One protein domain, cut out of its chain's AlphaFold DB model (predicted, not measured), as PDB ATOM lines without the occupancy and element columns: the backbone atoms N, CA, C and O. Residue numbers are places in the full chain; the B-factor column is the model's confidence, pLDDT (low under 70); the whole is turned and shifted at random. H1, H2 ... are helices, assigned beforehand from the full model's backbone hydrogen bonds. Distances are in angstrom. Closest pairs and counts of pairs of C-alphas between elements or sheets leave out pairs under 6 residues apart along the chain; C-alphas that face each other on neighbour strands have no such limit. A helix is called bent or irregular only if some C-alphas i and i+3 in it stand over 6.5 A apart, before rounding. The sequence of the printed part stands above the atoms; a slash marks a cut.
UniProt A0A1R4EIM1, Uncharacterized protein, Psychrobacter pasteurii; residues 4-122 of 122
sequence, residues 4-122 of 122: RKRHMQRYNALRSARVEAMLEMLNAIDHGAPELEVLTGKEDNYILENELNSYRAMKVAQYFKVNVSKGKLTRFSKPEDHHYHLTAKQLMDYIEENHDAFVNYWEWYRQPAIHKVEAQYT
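This is residues 4 to 122 of the 122 residues of an uncharacterized protein of Psychrobacter pasteurii (UniProt A0A1R4EIM1). Two long helices, H1 and H7, run side by side in opposite ways as a two-helix arm, and at one end a small head of short helices, H2 to H6, gathers round them. In the head H4 crosses H1 near its end, H5 and H6 pack on H4, and H2 packs on the beginning of H7. The printed part has 119 residues with seven named helices, H1 to H7, and no named strand: all helix. It is compact, with a radius of gyration of the C-alphas of 15.4 A, and only just flat, spanning 48 by 33 by 18 A.

H1, residues 4 to 30, touches H7, residues 99 to 121, opposite ways at 37 degrees, only just a steep tilt; the closest C-alphas, of Ala 21 and Tyr 109, are 5.3 A apart. H2, residues 35 to 40, touches residues 101 to 105 of H7, closest at the C-alphas of Leu 39 and Ala 101, 4.9 A. H3, residues 45 to 48, is close to H1 but not clearly touching, 6.0 A between the C-alphas of Asp 30 and Leu 48. The hub, H4, residues 54 to 63, touches residues 22 to 26 of H1 at a steep tilt of 61 degrees, closest at the C-alphas of Leu 26 and Ala 57, 6.5 A. H5, residues 70 to 76, touches H4 at the C-alphas of Leu 73 and Ser 54, 5.0 A. H6, residues 88 to 97, only just touches H4, with 3 pairs of C-alphas within 8 A, closest at Ala 88 and Arg 56, 6.2 A. O i to N i+4 pairs are all within hydrogen-bond range in H1 and H4, but 1 of 2 in H2, 1 of 3 in H5 with 2 of 4 O i to N i+3 pairs, 5 of 6 in H6 and 15 of 19 in H7; H3 is too short.

H1 begins at C-alpha 4 (140.451, 173.838, 73.897) and is 39.2 A long; H7 ends at C-alpha 121 (138.575, 167.014, 85.056) and is 32.3 A long, with a kink of 29 degrees near residue 111. H4 and H6 are 14.4 A each. H5 is only just irregular, C-alphas 72 and 75 being 6.53 A apart.

The C-alphas farthest apart, of Arg 4 and Asp 81, are 50.1 A apart. The printed part has no cut; the link from H5 to H6, 11 residues, is long. No printed residue is under 70 in pLDDT.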
ATOM      1  N   ARG A   4     141.623 174.106  74.748       86.50
ATOM      2  CA  ARG A   4     140.451 173.838  73.897       86.50
ATOM      3  C   ARG A   4     140.111 172.348  73.828       86.50
ATOM      4  O   ARG A   4     138.944 171.982  73.899       86.50
ATOM      5  N   LYS A   5     141.125 171.480  73.735       88.94
ATOM      6  CA  LYS A   5     140.937 170.021  73.703       88.94
ATOM      7  C   LYS A   5     140.382 169.509  75.036       88.94
ATOM      8  O   LYS A   5     139.408 168.765  75.015       88.94
ATOM      9  N   ARG A   6     140.935 169.959  76.173       87.56
ATOM     10  CA  ARG A   6     140.446 169.583  77.518       87.56
ATOM     11  C   ARG A   6     139.000 170.041  77.736       87.56
ATOM     12  O   ARG A   6     138.189 169.268  78.232       87.56
ATOM     13  N   HIS A   7     138.662 171.256  77.298       89.19
ATOM     14  CA  HIS A   7     137.294 171.776  77.367       89.19
ATOM     15  C   HIS A   7     136.308 170.930  76.549       89.19
ATOM     16  O   HIS A   7     135.273 170.520  77.065       89.19
ATOM     17  N   MET A   8     136.648 170.605  75.295       93.31
ATOM     18  CA  MET A   8     135.798 169.757  74.448       93.31
ATOM     19  C   MET A   8     135.631 168.343  75.010       93.31
ATOM     20  O   MET A   8     134.539 167.785  74.941       93.31
ATOM     21  N   GLN A   9     136.690 167.771  75.588       93.56
ATOM     22  CA  GLN A   9     136.622 166.469  76.255       93.56
ATOM     23  C   GLN A   9     135.667 166.507  77.452       93.56
ATOM     24  O   GLN A   9     134.766 165.676  77.510       93.56
ATOM     25  N   ARG A  10     135.795 167.506  78.339       93.81
ATOM     26  CA  ARG A  10     134.881 167.687  79.480       93.81
ATOM     27  C   ARG A  10     133.436 167.874  79.019       93.81
ATOM     28  O   ARG A  10     132.545 167.221  79.544       93.81
ATOM     29  N   TYR A  11     133.201 168.720  78.017       94.44
ATOM     30  CA  TYR A  11     131.861 168.954  77.470       94.44
ATOM     31  C   TYR A  11     131.221 167.665  76.933       94.44
ATOM     32  O   TYR A  11     130.081 167.343  77.272       94.44
ATOM     33  N   ASN A  12     131.965 166.894  76.135       95.25
ATOM     34  CA  ASN A  12     131.477 165.626  75.597       95.25
ATOM     35  C   ASN A  12     131.244 164.586  76.702       95.25
ATOM     36  O   ASN A  12     130.247 163.867  76.647       95.25
ATOM     37  N   ALA A  13     132.114 164.536  77.715       96.44
ATOM     38  CA  ALA A  13     131.952 163.654  78.868       96.44
ATOM     39  C   ALA A  13     130.687 163.998  79.669       96.44
ATOM     40  O   ALA A  13     129.883 163.111  79.941       96.44
ATOM     41  N   LEU A  14     130.447 165.284  79.952       96.81
ATOM     42  CA  LEU A  14     129.234 165.754  80.630       96.81
ATOM     43  C   LEU A  14     127.971 165.429  79.827       96.81
ATOM     44  O   LEU A  14     126.981 164.950  80.382       96.81
ATOM     45  N   ARG A  15     128.001 165.647  78.506       96.06
ATOM     46  CA  ARG A  15     126.885 165.283  77.626       96.06
ATOM     47  C   ARG A  15     126.621 163.778  77.662       96.06
ATOM     48  O   ARG A  15     125.465 163.378  77.743       96.06
ATOM     49  N   SER A  16     127.670 162.960  77.603       96.81
ATOM     50  CA  SER A  16     127.535 161.504  77.658       96.81
ATOM     51  C   SER A  16     126.978 161.043  79.003       96.81
ATOM     52  O   SER A  16     126.054 160.241  79.015       96.81
ATOM     53  N   ALA A  17     127.470 161.592  80.115       97.62
ATOM     54  CA  ALA A  17     126.995 161.258  81.455       97.62
ATOM     55  C   ALA A  17     125.511 161.594  81.648       97.62
ATOM     56  O   ALA A  17     124.766 160.777  82.175       97.62
ATOM     57  N   ARG A  18     125.049 162.744  81.138       97.94
ATOM     58  CA  ARG A  18     123.616 163.087  81.144       97.94
ATOM     59  C   ARG A  18     122.771 162.105  80.333       97.94
ATOM     60  O   ARG A  18     121.640 161.837  80.710       97.94
ATOM     61  N   VAL A  19     123.295 161.590  79.220       98.12
ATOM     62  CA  VAL A  19     122.588 160.581  78.417       98.12
ATOM     63  C   VAL A  19     122.503 159.249  79.161       98.12
ATOM     64  O   VAL A  19     121.435 158.652  79.154       98.12
ATOM     65  N   GLU A  20     123.579 158.798  79.808       98.06
ATOM     66  CA  GLU A  20     123.540 157.561  80.607       98.06
ATOM     67  C   GLU A  20     122.592 157.693  81.805       98.06
ATOM     68  O   GLU A  20     121.715 156.853  81.968       98.06
ATOM     69  N   ALA A  21     122.663 158.799  82.551       98.38
ATOM     70  CA  ALA A  21     121.741 159.072  83.656       98.38
ATOM     71  C   ALA A  21     120.270 159.082  83.200       98.38
ATOM     72  O   ALA A  21     119.398 158.562  83.885       98.38
ATOM     73  N   MET A  22     119.984 159.651  82.023       98.50
ATOM     74  CA  MET A  22     118.632 159.635  81.458       98.50
ATOM     75  C   MET A  22     118.178 158.210  81.132       98.50
ATOM     76  O   MET A  22     117.037 157.856  81.396       98.50
ATOM     77  N   LEU A  23     119.056 157.369  80.580       98.31
ATOM     78  CA  LEU A  23     118.728 155.965  80.323       98.31
ATOM     79  C   LEU A  23     118.454 155.186  81.614       98.31
ATOM     80  O   LEU A  23     117.578 154.327  81.606       98.31
ATOM     81  N   GLU A  24     119.184 155.474  82.691       97.56
ATOM     82  CA  GLU A  24     118.960 154.869  84.008       97.56
ATOM     83  C   GLU A  24     117.608 155.287  84.597       97.56
ATOM     84  O   GLU A  24     116.827 154.419  84.981       97.56
ATOM     85  N   MET A  25     117.285 156.585  84.569       97.50
ATOM     86  CA  MET A  25     115.977 157.096  84.997       97.50
ATOM     87  C   MET A  25     114.834 156.466  84.192       97.50
ATOM     88  O   MET A  25     113.856 155.999  84.768       97.50
ATOM     89  N   LEU A  26     114.954 156.418  82.862       97.56
ATOM     90  CA  LEU A  26     113.955 155.792  81.993       97.56
ATOM     91  C   LEU A  26     113.796 154.302  82.304       97.56
ATOM     92  O   LEU A  26     112.679 153.799  82.326       97.56
ATOM     93  N   ASN A  27     114.894 153.595  82.572       96.56
ATOM     94  CA  ASN A  27     114.823 152.199  82.989       96.56
ATOM     95  C   ASN A  27     114.073 152.055  84.314       96.56
ATOM     96  O   ASN A  27     113.215 151.190  84.412       96.56
ATOM     97  N   ALA A  28     114.347 152.907  85.300       95.00
ATOM     98  CA  ALA A  28     113.637 152.868  86.572       95.00
ATOM     99  C   ALA A  28     112.134 153.156  86.409       95.00
ATOM    100  O   ALA A  28     111.325 152.439  86.985       95.00
ATOM    101  N   ILE A  29     111.762 154.134  85.572       94.50
ATOM    102  CA  ILE A  29     110.358 154.427  85.229       94.50
ATOM    103  C   ILE A  29     109.671 153.198  84.628       94.50
ATOM    104  O   ILE A  29     108.581 152.845  85.060       94.50
ATOM    105  N   ASP A  30     110.313 152.517  83.676       95.12
ATOM    106  CA  ASP A  30     109.740 151.326  83.032       95.12
ATOM    107  C   ASP A  30     109.615 150.120  83.985       95.12
ATOM    108  O   ASP A  30     108.909 149.166  83.672       95.12
ATOM    109  N   HIS A  31     110.268 150.172  85.151       92.94
ATOM    110  CA  HIS A  31     110.131 149.203  86.245       92.94
ATOM    111  C   HIS A  31     109.272 149.756  87.399       92.94
ATOM    112  O   HIS A  31     109.394 149.307  88.537       92.94
ATOM    113  N   GLY A  32     108.437 150.761  87.119       88.69
ATOM    114  CA  GLY A  32     107.448 151.308  88.047       88.69
ATOM    115  C   GLY A  32     107.954 152.415  88.973       88.69
ATOM    116  O   GLY A  32     107.126 153.066  89.588       88.69
ATOM    117  N   ALA A  33     109.267 152.675  89.062       87.12
ATOM    118  CA  ALA A  33     109.868 153.771  89.842       87.12
ATOM    119  C   ALA A  33     109.179 154.032  91.206       87.12
ATOM    120  O   ALA A  33     108.576 155.093  91.397       87.12
ATOM    121  N   PRO A  34     109.248 153.094  92.168       84.12
ATOM    122  CA  PRO A  34     108.535 153.211  93.446       84.12
ATOM    123  C   PRO A  34     108.906 154.481  94.225       84.12
ATOM    124  O   PRO A  34     108.092 155.041  94.951       84.12
ATOM    125  N   GLU A  35     110.116 155.007  94.042       86.50
ATOM    126  CA  GLU A  35     110.556 156.235  94.697       86.50
ATOM    127  C   GLU A  35     109.804 157.481  94.219       86.50
ATOM    128  O   GLU A  35     109.748 158.477  94.946       86.50
ATOM    129  N   LEU A  36     109.185 157.434  93.034       85.50
ATOM    130  CA  LEU A  36     108.280 158.493  92.616       85.50
ATOM    131  C   LEU A  36     107.045 158.558  93.529       85.50
ATOM    132  O   LEU A  36     106.445 159.617  93.574       85.50
ATOM    133  N   GLU A  37     106.656 157.509  94.275       84.44
ATOM    134  CA  GLU A  37     105.374 157.486  95.022       84.44
ATOM    135  C   GLU A  37     105.490 158.432  96.208       84.44
ATOM    136  O   GLU A  37     104.593 159.212  96.524       84.44
ATOM    137  N   VAL A  38     106.685 158.438  96.794       82.38
ATOM    138  CA  VAL A  38     107.100 159.377  97.828       82.38
ATOM    139  C   VAL A  38     107.122 160.811  97.293       82.38
ATOM    140  O   VAL A  38     106.779 161.741  98.018       82.38
ATOM    141  N   LEU A  39     107.528 161.007  96.034       83.25
ATOM    142  CA  LEU A  39     107.664 162.334  95.426       83.25
ATOM    143  C   LEU A  39     106.331 162.899  94.913       83.25
ATOM    144  O   LEU A  39     106.123 164.109  94.993       83.25
ATOM    145  N   THR A  40     105.445 162.055  94.386       82.06
ATOM    146  CA  THR A  40     104.106 162.431  93.906       82.06
ATOM    147  C   THR A  40     103.080 162.462  95.036       82.06
ATOM    148  O   THR A  40     102.061 163.141  94.912       82.06
ATOM    149  N   GLY A  41     103.333 161.741  96.134       80.81
ATOM    150  CA  GLY A  41     102.356 161.503  97.195       80.81
ATOM    151  C   GLY A  41     101.209 160.589  96.750       80.81
ATOM    152  O   GLY A  41     100.132 160.641  97.347       80.81
ATOM    153  N   LYS A  42     101.412 159.803  95.686       80.56
ATOM    154  CA  LYS A  42     100.414 158.910  95.089       80.56
ATOM    155  C   LYS A  42     100.952 157.480  95.046       80.56
ATOM    156  O   LYS A  42     102.072 157.253  94.605       80.56
ATOM    157  N   GLU A  43     100.129 156.525  95.466       78.06
ATOM    158  CA  GLU A  43     100.401 155.083  95.361       78.06
ATOM    159  C   GLU A  43      99.956 154.549  93.985       78.06
ATOM    160  O   GLU A  43      99.139 153.632  93.887       78.06
ATOM    161  N   ASP A  44     100.400 155.192  92.901       77.56
ATOM    162  CA  ASP A  44      99.972 154.870  91.536       77.56
ATOM    163  C   ASP A  44     101.122 154.641  90.552       77.56
ATOM    164  O   ASP A  44     100.862 154.425  89.376       77.56
ATOM    165  N   ASN A  45     102.391 154.597  90.961       72.00
ATOM    166  CA  ASN A  45     103.473 154.524  89.966       72.00
ATOM    167  C   ASN A  45     103.621 153.177  89.268       72.00
ATOM    168  O   ASN A  45     104.251 153.110  88.209       72.00
ATOM    169  N   TYR A  46     102.965 152.132  89.775       81.06
ATOM    170  CA  TYR A  46     102.762 150.899  89.017       81.06
ATOM    171  C   TYR A  46     102.140 151.173  87.632       81.06
ATOM    172  O   TYR A  46     102.356 150.398  86.705       81.06
ATOM    173  N   ILE A  47     101.428 152.297  87.444       87.62
ATOM    174  CA  ILE A  47     100.892 152.705  86.137       87.62
ATOM    175  C   ILE A  47     101.981 153.002  85.099       87.62
ATOM    176  O   ILE A  47     101.659 153.085  83.919       87.62
ATOM    177  N   LEU A  48     103.229 153.233  85.520       91.06
ATOM    178  CA  LEU A  48     104.374 153.491  84.643       91.06
ATOM    179  C   LEU A  48     105.111 152.208  84.254       91.06
ATOM    180  O   LEU A  48     105.902 152.213  83.305       91.06
ATOM    181  N   GLU A  49     104.871 151.119  84.984       93.88
ATOM    182  CA  GLU A  49     105.546 149.855  84.756       93.88
ATOM    183  C   GLU A  49     105.230 149.334  83.351       93.88
ATOM    184  O   GLU A  49     104.078 149.242  82.929       93.88
ATOM    185  N   ASN A  50     106.278 148.989  82.607       94.62
ATOM    186  CA  ASN A  50     106.200 148.526  81.228       94.62
ATOM    187  C   ASN A  50     105.549 149.506  80.232       94.62
ATOM    188  O   ASN A  50     105.182 149.107  79.119       94.62
ATOM    189  N   GLU A  51     105.439 150.791  80.576       95.81
ATOM    190  CA  GLU A  51     104.851 151.792  79.692       95.81
ATOM    191  C   GLU A  51     105.832 152.380  78.678       95.81
ATOM    192  O   GLU A  51     105.392 153.071  77.752       95.81
ATOM    193  N   LEU A  52     107.142 152.145  78.805       96.50
ATOM    194  CA  LEU A  52     108.134 152.756  77.929       96.50
ATOM    195  C   LEU A  52     108.541 151.832  76.790       96.50
ATOM    196  O   LEU A  52     109.099 150.756  76.968       96.50
ATOM    197  N   ASN A  53     108.357 152.344  75.576       96.38
ATOM    198  CA  ASN A  53     109.059 151.853  74.404       96.38
ATOM    199  C   ASN A  53     110.066 152.873  73.874       96.38
ATOM    200  O   ASN A  53     110.108 154.007  74.345       96.38
ATOM    201  N   SER A  54     110.835 152.515  72.840       96.44
ATOM    202  CA  SER A  54     111.806 153.431  72.213       96.44
ATOM    203  C   SER A  54     111.226 154.817  71.881       96.44
ATOM    204  O   SER A  54     111.907 155.828  72.050       96.44
ATOM    205  N   TYR A  55     109.975 154.883  71.411       96.06
ATOM    206  CA  TYR A  55     109.311 156.141  71.058       96.06
ATOM    207  C   TYR A  55     108.900 156.949  72.294       96.06
ATOM    208  O   TYR A  55     109.143 158.154  72.354       96.06
ATOM    209  N   ARG A  56     108.305 156.296  73.293       97.50
ATOM    210  CA  ARG A  56     107.876 156.944  74.539       97.50
ATOM    211  C   ARG A  56     109.077 157.404  75.364       97.50
ATOM    212  O   ARG A  56     109.128 158.563  75.752       97.50
ATOM    213  N   ALA A  57     110.098 156.561  75.495       98.12
ATOM    214  CA  ALA A  57     111.370 156.900  76.128       98.12
ATOM    215  C   ALA A  57     112.039 158.121  75.470       98.12
ATOM    216  O   ALA A  57     112.570 158.991  76.159       98.12
ATOM    217  N   MET A  58     111.960 158.239  74.136       98.12
ATOM    218  CA  MET A  58     112.427 159.432  73.425       98.12
ATOM    219  C   MET A  58     111.668 160.695  73.849       98.12
ATOM    220  O   MET A  58     112.302 161.725  74.072       98.12
ATOM    221  N   LYS A  59     110.335 160.630  73.969       97.88
ATOM    222  CA  LYS A  59     109.522 161.780  74.397       97.88
ATOM    223  C   LYS A  59     109.849 162.219  75.816       97.88
ATOM    224  O   LYS A  59     110.048 163.409  76.043       97.88
ATOM    225  N   VAL A  60     109.966 161.264  76.738       97.94
ATOM    226  CA  VAL A  60     110.337 161.547  78.128       97.94
ATOM    227  C   VAL A  60     111.732 162.180  78.186       97.94
ATOM    228  O   VAL A  60     111.908 163.233  78.791       97.94
ATOM    229  N   ALA A  61     112.721 161.644  77.464       98.31
ATOM    230  CA  ALA A  61     114.053 162.253  77.408       98.31
ATOM    231  C   ALA A  61     114.039 163.688  76.842       98.31
ATOM    232  O   ALA A  61     114.728 164.574  77.356       98.31
ATOM    233  N   GLN A  62     113.239 163.934  75.800       97.81
ATOM    234  CA  GLN A  62     113.078 165.259  75.194       97.81
ATOM    235  C   GLN A  62     112.414 166.259  76.143       97.81
ATOM    236  O   GLN A  62     112.830 167.419  76.160       97.81
ATOM    237  N   TYR A  63     111.459 165.815  76.963       97.94
ATOM    238  CA  TYR A  63     110.838 166.632  78.007       97.94
ATOM    239  C   TYR A  63     111.890 167.207  78.972       97.94
ATOM    240  O   TYR A  63     111.929 168.414  79.210       97.94
ATOM    241  N   PHE A  64     112.864 166.391  79.392       97.75
ATOM    242  CA  PHE A  64     114.011 166.830  80.208       97.75
ATOM    243  C   PHE A  64     115.170 167.441  79.402       97.75
ATOM    244  O   PHE A  64     116.275 167.641  79.922       97.75
ATOM    245  N   LYS A  65     114.948 167.760  78.120       97.38
ATOM    246  CA  LYS A  65     115.934 168.375  77.214       97.38
ATOM    247  C   LYS A  65     117.209 167.530  77.054       97.38
ATOM    248  O   LYS A  65     118.309 168.074  76.891       97.38
ATOM    249  N   VAL A  66     117.085 166.200  77.093       97.75
ATOM    250  CA  VAL A  66     118.182 165.252  76.862       97.75
ATOM    251  C   VAL A  66     118.014 164.578  75.502       97.75
ATOM    252  O   VAL A  66     117.065 163.847  75.243       97.75
ATOM    253  N   ASN A  67     118.993 164.789  74.622       96.19
ATOM    254  CA  ASN A  67     119.020 164.161  73.303       96.19
ATOM    255  C   ASN A  67     119.691 162.782  73.378       96.19
ATOM    256  O   ASN A  67     120.924 162.694  73.402       96.19
ATOM    257  N   VAL A  68     118.884 161.721  73.379       97.06
ATOM    258  CA  VAL A  68     119.336 160.320  73.347       97.06
ATOM    259  C   VAL A  68     119.268 159.792  71.912       97.06
ATOM    260  O   VAL A  68     118.311 160.051  71.186       97.06
ATOM    261  N   SER A  69     120.295 159.067  71.466       95.44
ATOM    262  CA  SER A  69     120.299 158.483  70.122       95.44
ATOM    263  C   SER A  69     119.334 157.300  70.019       95.44
ATOM    264  O   SER A  69     119.192 156.518  70.959       95.44
ATOM    265  N   LYS A  70     118.739 157.101  68.835       94.19
ATOM    266  CA  LYS A  70     117.819 155.980  68.565       94.19
ATOM    267  C   LYS A  70     118.415 154.623  68.960       94.19
ATOM    268  O   LYS A  70     117.742 153.834  69.603       94.19
ATOM    269  N   GLY A  71     119.689 154.383  68.641       96.56
ATOM    270  CA  GLY A  71     120.373 153.126  68.972       96.56
ATOM    271  C   GLY A  71     120.556 152.868  70.473       96.56
ATOM    272  O   GLY A  71     120.707 151.722  70.865       96.56
ATOM    273  N   LYS A  72     120.522 153.900  71.327       96.88
ATOM    274  CA  LYS A  72     120.521 153.711  72.787       96.88
ATOM    275  C   LYS A  72     119.127 153.382  73.323       96.88
ATOM    276  O   LYS A  72     119.018 152.672  74.316       96.88
ATOM    277  N   LEU A  73     118.081 153.875  72.654       97.25
ATOM    278  CA  LEU A  73     116.680 153.692  73.044       97.25
ATOM    279  C   LEU A  73     116.118 152.312  72.680       97.25
ATOM    280  O   LEU A  73     115.117 151.907  73.260       97.25
ATOM    281  N   THR A  74     116.766 151.556  71.787       95.44
ATOM    282  CA  THR A  74     116.334 150.195  71.407       95.44
ATOM    283  C   THR A  74     116.325 149.207  72.572       95.44
ATOM    284  O   THR A  74     115.695 148.162  72.466       95.44
ATOM    285  N   ARG A  75     116.978 149.528  73.698       95.31
ATOM    286  CA  ARG A  75     116.867 148.742  74.936       95.31
ATOM    287  C   ARG A  75     115.452 148.730  75.522       95.31
ATOM    288  O   ARG A  75     115.122 147.811  76.249       95.31
ATOM    289  N   PHE A  76     114.638 149.729  75.182       96.38
ATOM    290  CA  PHE A  76     113.229 149.815  75.562       96.38
ATOM    291  C   PHE A  76     112.321 149.176  74.503       96.38
ATOM    292  O   PHE A  76     111.135 149.462  74.455       96.38
ATOM    293  N   SER A  77     112.837 148.399  73.551       94.25
ATOM    294  CA  SER A  77     111.954 147.697  72.615       94.25
ATOM    295  C   SER A  77     111.087 146.694  73.374       94.25
ATOM    296  O   SER A  77     111.596 145.916  74.177       94.25
ATOM    297  N   LYS A  78     109.785 146.713  73.098       93.81
ATOM    298  CA  LYS A  78     108.822 145.748  73.626       93.81
ATOM    299  C   LYS A  78     108.419 144.763  72.513       93.81
ATOM    300  O   LYS A  78     108.553 145.123  71.339       93.81
ATOM    301  N   PRO A  79     107.957 143.547  72.857       93.81
ATOM    302  CA  PRO A  79     107.337 142.624  71.906       93.81
ATOM    303  C   PRO A  79     106.189 143.268  71.113       93.81
ATOM    304  O   PRO A  79     105.602 144.257  71.554       93.81
ATOM    305  N   GLU A  80     105.866 142.724  69.938       90.00
ATOM    306  CA  GLU A  80     104.797 143.266  69.079       90.00
ATOM    307  C   GLU A  80     103.405 143.165  69.720       90.00
ATOM    308  O   GLU A  80     102.559 144.028  69.497       90.00
ATOM    309  N   ASP A  81     103.190 142.145  70.545       94.06
ATOM    310  CA  ASP A  81     101.973 141.883  71.314       94.06
ATOM    311  C   ASP A  81     101.958 142.584  72.685       94.06
ATOM    312  O   ASP A  81     101.053 142.368  73.488       94.06
ATOM    313  N   HIS A  82     102.939 143.450  72.966       94.88
ATOM    314  CA  HIS A  82     102.968 144.209  74.212       94.88
ATOM    315  C   HIS A  82     101.820 145.214  74.280       94.88
ATOM    316  O   HIS A  82     101.720 146.138  73.464       94.88
ATOM    317  N   HIS A  83     100.995 145.086  75.314       93.25
ATOM    318  CA  HIS A  83      99.901 146.003  75.589       93.25
ATOM    319  C   HIS A  83     100.320 147.057  76.612       93.25
ATOM    320  O   HIS A  83     100.771 146.743  77.707       93.25
ATOM    321  N   TYR A  84     100.141 148.321  76.238       95.00
ATOM    322  CA  TYR A  84     100.336 149.465  77.122       95.00
ATOM    323  C   TYR A  84      99.005 149.838  77.774       95.00
ATOM    324  O   TYR A  84      97.982 149.880  77.083       95.00
ATOM    325  N   HIS A  85      99.024 150.166  79.060       93.50
ATOM    326  CA  HIS A  85      97.857 150.657  79.793       93.50
ATOM    327  C   HIS A  85      97.564 152.114  79.445       93.50
ATOM    328  O   HIS A  85      96.403 152.505  79.310       93.50
ATOM    329  N   LEU A  86      98.614 152.919  79.262       93.81
ATOM    330  CA  LEU A  86      98.498 154.325  78.907       93.81
ATOM    331  C   LEU A  86      98.733 154.510  77.412       93.81
ATOM    332  O   LEU A  86      99.577 153.860  76.792       93.81
ATOM    333  N   THR A  87      98.041 155.470  76.809       95.56
ATOM    334  CA  THR A  87      98.495 156.035  75.536       95.56
ATOM    335  C   THR A  87      99.766 156.856  75.758       95.56
ATOM    336  O   THR A  87     100.011 157.390  76.837       95.56
ATOM    337  N   ALA A  88     100.560 157.059  74.702       95.06
ATOM    338  CA  ALA A  88     101.736 157.927  74.790       95.06
ATOM    339  C   ALA A  88     101.395 159.378  75.181       95.06
ATOM    340  O   ALA A  88     102.282 160.095  75.625       95.06
ATOM    341  N   LYS A  89     100.147 159.825  74.973       96.44
ATOM    342  CA  LYS A  89      99.682 161.129  75.450       96.44
ATOM    343  C   LYS A  89      99.435 161.083  76.957       96.44
ATOM    344  O   LYS A  89     100.054 161.858  77.660       96.44
ATOM    345  N   GLN A  90      98.637 160.128  77.437       96.62
ATOM    346  CA  GLN A  90      98.342 159.971  78.869       96.62
ATOM    347  C   GLN A  90      99.606 159.802  79.718       96.62
ATOM    348  O   GLN A  90      99.694 160.380  80.789       96.62
ATOM    349  N   LEU A  91     100.607 159.072  79.216       96.19
ATOM    350  CA  LEU A  91     101.909 158.974  79.874       96.19
ATOM    351  C   LEU A  91     102.581 160.349  80.036       96.19
ATOM    352  O   LEU A  91     103.118 160.653  81.096       96.19
ATOM    353  N   MET A  92     102.582 161.172  78.984       97.44
ATOM    354  CA  MET A  92     103.192 162.503  79.050       97.44
ATOM    355  C   MET A  92     102.365 163.467  79.900       97.44
ATOM    356  O   MET A  92     102.960 164.224  80.658       97.44
ATOM    357  N   ASP A  93     101.035 163.396  79.808       96.56
ATOM    358  CA  ASP A  93     100.111 164.173  80.640       96.56
ATOM    359  C   ASP A  93     100.370 163.852  82.129       96.56
ATOM    360  O   ASP A  93     100.568 164.765  82.921       96.56
ATOM    361  N   TYR A  94     100.524 162.571  82.498       94.19
ATOM    362  CA  TYR A  94     100.879 162.164  83.866       94.19
ATOM    363  C   TYR A  94     102.234 162.724  84.329       94.19
ATOM    364  O   TYR A  94     102.363 163.200  85.458       94.19
ATOM    365  N   ILE A  95     103.260 162.689  83.471       95.06
ATOM    366  CA  ILE A  95     104.578 163.263  83.793       95.06
ATOM    367  C   ILE A  95     104.474 164.777  84.016       95.06
ATOM    368  O   ILE A  95     105.120 165.313  84.915       95.06
ATOM    369  N   GLU A  96     103.669 165.469  83.211       96.38
ATOM    370  CA  GLU A  96     103.470 166.914  83.306       96.38
ATOM    371  C   GLU A  96     102.655 167.313  84.544       96.38
ATOM    372  O   GLU A  96     103.044 168.238  85.255       96.38
ATOM    373  N   GLU A  97     101.592 166.575  84.864       94.81
ATOM    374  CA  GLU A  97     100.791 166.764  86.082       94.81
ATOM    375  C   GLU A  97     101.612 166.572  87.364       94.81
ATOM    376  O   GLU A  97     101.310 167.176  88.393       94.81
ATOM    377  N   ASN A  98     102.670 165.760  87.299       93.81
ATOM    378  CA  ASN A  98     103.588 165.499  88.403       93.81
ATOM    379  C   ASN A  98     104.987 166.107  88.148       93.81
ATOM    380  O   ASN A  98     105.997 165.547  88.588       93.81
ATOM    381  N   HIS A  99     105.059 167.244  87.438       94.88
ATOM    382  CA  HIS A  99     106.308 167.862  86.969       94.88
ATOM    383  C   HIS A  99     107.414 167.912  88.030       94.88
ATOM    384  O   HIS A  99     108.518 167.420  87.792       94.88
ATOM    385  N   ASP A 100     107.121 168.476  89.202       95.31
ATOM    386  CA  ASP A 100     108.120 168.695  90.252       95.31
ATOM    387  C   ASP A 100     108.699 167.373  90.779       95.31
ATOM    388  O   ASP A 100     109.909 167.263  90.990       95.31
ATOM    389  N   ALA A 101     107.863 166.339  90.920       94.56
ATOM    390  CA  ALA A 101     108.297 165.008  91.333       94.56
ATOM    391  C   ALA A 101     109.269 164.406  90.311       94.56
ATOM    392  O   ALA A 101     110.355 163.947  90.666       94.56
ATOM    393  N   PHE A 102     108.925 164.484  89.026       95.50
ATOM    394  CA  PHE A 102     109.775 163.975  87.958       95.50
ATOM    395  C   PHE A 102     111.058 164.795  87.752       95.50
ATOM    396  O   PHE A 102     112.092 164.223  87.402       95.50
ATOM    397  N   VAL A 103     111.032 166.112  87.986       96.69
ATOM    398  CA  VAL A 103     112.242 166.948  87.992       96.69
ATOM    399  C   VAL A 103     113.159 166.544  89.142       96.69
ATOM    400  O   VAL A 103     114.347 166.324  88.909       96.69
ATOM    401  N   ASN A 104     112.625 166.376  90.353       95.62
ATOM    402  CA  ASN A 104     113.405 165.912  91.502       95.62
ATOM    403  C   ASN A 104     114.000 164.522  91.252       95.62
ATOM    404  O   ASN A 104     115.180 164.290  91.521       95.62
ATOM    405  N   TYR A 105     113.212 163.624  90.663       95.56
ATOM    406  CA  TYR A 105     113.672 162.294  90.293       95.56
ATOM    407  C   TYR A 105     114.787 162.356  89.246       95.56
ATOM    408  O   TYR A 105     115.832 161.731  89.414       95.56
ATOM    409  N   TRP A 106     114.641 163.191  88.214       97.44
ATOM    410  CA  TRP A 106     115.698 163.420  87.231       97.44
ATOM    411  C   TRP A 106     116.989 163.957  87.866       97.44
ATOM    412  O   TRP A 106     118.085 163.492  87.542       97.44
ATOM    413  N   GLU A 107     116.885 164.912  88.791       96.62
ATOM    414  CA  GLU A 107     118.044 165.465  89.495       96.62
ATOM    415  C   GLU A 107     118.803 164.404  90.302       96.62
ATOM    416  O   GLU A 107     120.039 164.440  90.329       96.62
ATOM    417  N   TRP A 108     118.101 163.417  90.864       95.75
ATOM    418  CA  TRP A 108     118.721 162.303  91.583       95.75
ATOM    419  C   TRP A 108     119.672 161.484  90.695       95.75
ATOM    420  O   TRP A 108     120.776 161.153  91.127       95.75
ATOM    421  N   TYR A 109     119.323 161.240  89.429       97.06
ATOM    422  CA  TYR A 109     120.227 160.577  88.476       97.06
ATOM    423  C   TYR A 109     121.279 161.537  87.905       97.06
ATOM    424  O   TYR A 109     122.446 161.180  87.711       97.06
ATOM    425  N   ARG A 110     120.884 162.782  87.617       97.50
ATOM    426  CA  ARG A 110     121.735 163.751  86.917       97.50
ATOM    427  C   ARG A 110     122.925 164.205  87.756       97.50
ATOM    428  O   ARG A 110     124.036 164.295  87.224       97.50
ATOM    429  N   GLN A 111     122.701 164.550  89.023       97.12
ATOM    430  CA  GLN A 111     123.718 165.191  89.863       97.12
ATOM    431  C   GLN A 111     124.926 164.277  90.124       97.12
ATOM    432  O   GLN A 111     126.048 164.699  89.828       97.12
ATOM    433  N   PRO A 112     124.758 163.009  90.557       96.94
ATOM    434  CA  PRO A 112     125.890 162.103  90.755       96.94
ATOM    435  C   PRO A 112     126.686 161.862  89.466       96.94
ATOM    436  O   PRO A 112     127.921 161.840  89.490       96.94
ATOM    437  N   ALA A 113     125.997 161.740  88.325       96.00
ATOM    438  CA  ALA A 113     126.634 161.541  87.028       96.00
ATOM    439  C   ALA A 113     127.509 162.741  86.620       96.00
ATOM    440  O   ALA A 113     128.619 162.555  86.116       96.00
ATOM    441  N   ILE A 114     127.043 163.970  86.870       95.31
ATOM    442  CA  ILE A 114     127.819 165.191  86.615       95.31
ATOM    443  C   ILE A 114     129.012 165.281  87.566       95.31
ATOM    444  O   ILE A 114     130.137 165.432  87.087       95.31
ATOM    445  N   HIS A 115     128.802 165.116  88.875       95.88
ATOM    446  CA  HIS A 115     129.879 165.199  89.866       95.88
ATOM    447  C   HIS A 115     131.013 164.209  89.574       95.88
ATOM    448  O   HIS A 115     132.190 164.570  89.642       95.88
ATOM    449  N   LYS A 116     130.675 162.979  89.161       95.31
ATOM    450  CA  LYS A 116     131.661 161.965  88.766       95.31
ATOM    451  C   LYS A 116     132.525 162.417  87.590       95.31
ATOM    452  O   LYS A 116     133.725 162.150  87.585       95.31
ATOM    453  N   VAL A 117     131.938 163.082  86.594       94.62
ATOM    454  CA  VAL A 117     132.702 163.637  85.469       94.62
ATOM    455  C   VAL A 117     133.565 164.796  85.944       94.62
ATOM    456  O   VAL A 117     134.748 164.838  85.628       94.62
ATOM    457  N   GLU A 118     133.019 165.734  86.712       92.44
ATOM    458  CA  GLU A 118     133.770 166.914  87.149       92.44
ATOM    459  C   GLU A 118     134.996 166.557  87.992       92.44
ATOM    460  O   GLU A 118     136.074 167.103  87.745       92.44
ATOM    461  N   ALA A 119     134.884 165.555  88.866       93.25
ATOM    462  CA  ALA A 119     136.006 165.028  89.639       93.25
ATOM    463  C   ALA A 119     137.164 164.498  88.765       93.25
ATOM    464  O   ALA A 119     138.313 164.553  89.182       93.25
ATOM    465  N   GLN A 120     136.898 164.030  87.538       90.75
ATOM    466  CA  GLN A 120     137.936 163.548  86.608       90.75
ATOM    467  C   GLN A 120     138.660 164.677  85.863       90.75
ATOM    468  O   GLN A 120     139.732 164.464  85.295       90.75
ATOM    469  N   TYR A 121     138.050 165.863  85.797       85.31
ATOM    470  CA  TYR A 121     138.575 167.014  85.056       85.31
ATOM    471  C   TYR A 121     139.061 168.147  85.958       85.31
ATOM    472  O   TYR A 121     139.504 169.164  85.409       85.31
ATOM    473  N   THR A 122     138.999 167.965  87.277       72.94
ATOM    474  CA  THR A 122     139.619 168.839  88.279       72.94
ATOM    475  C   THR A 122     141.110 168.516  88.321       72.94
ATOM    476  O   THR A 122     141.907 169.370  87.862       72.94
TER     477      THR A 122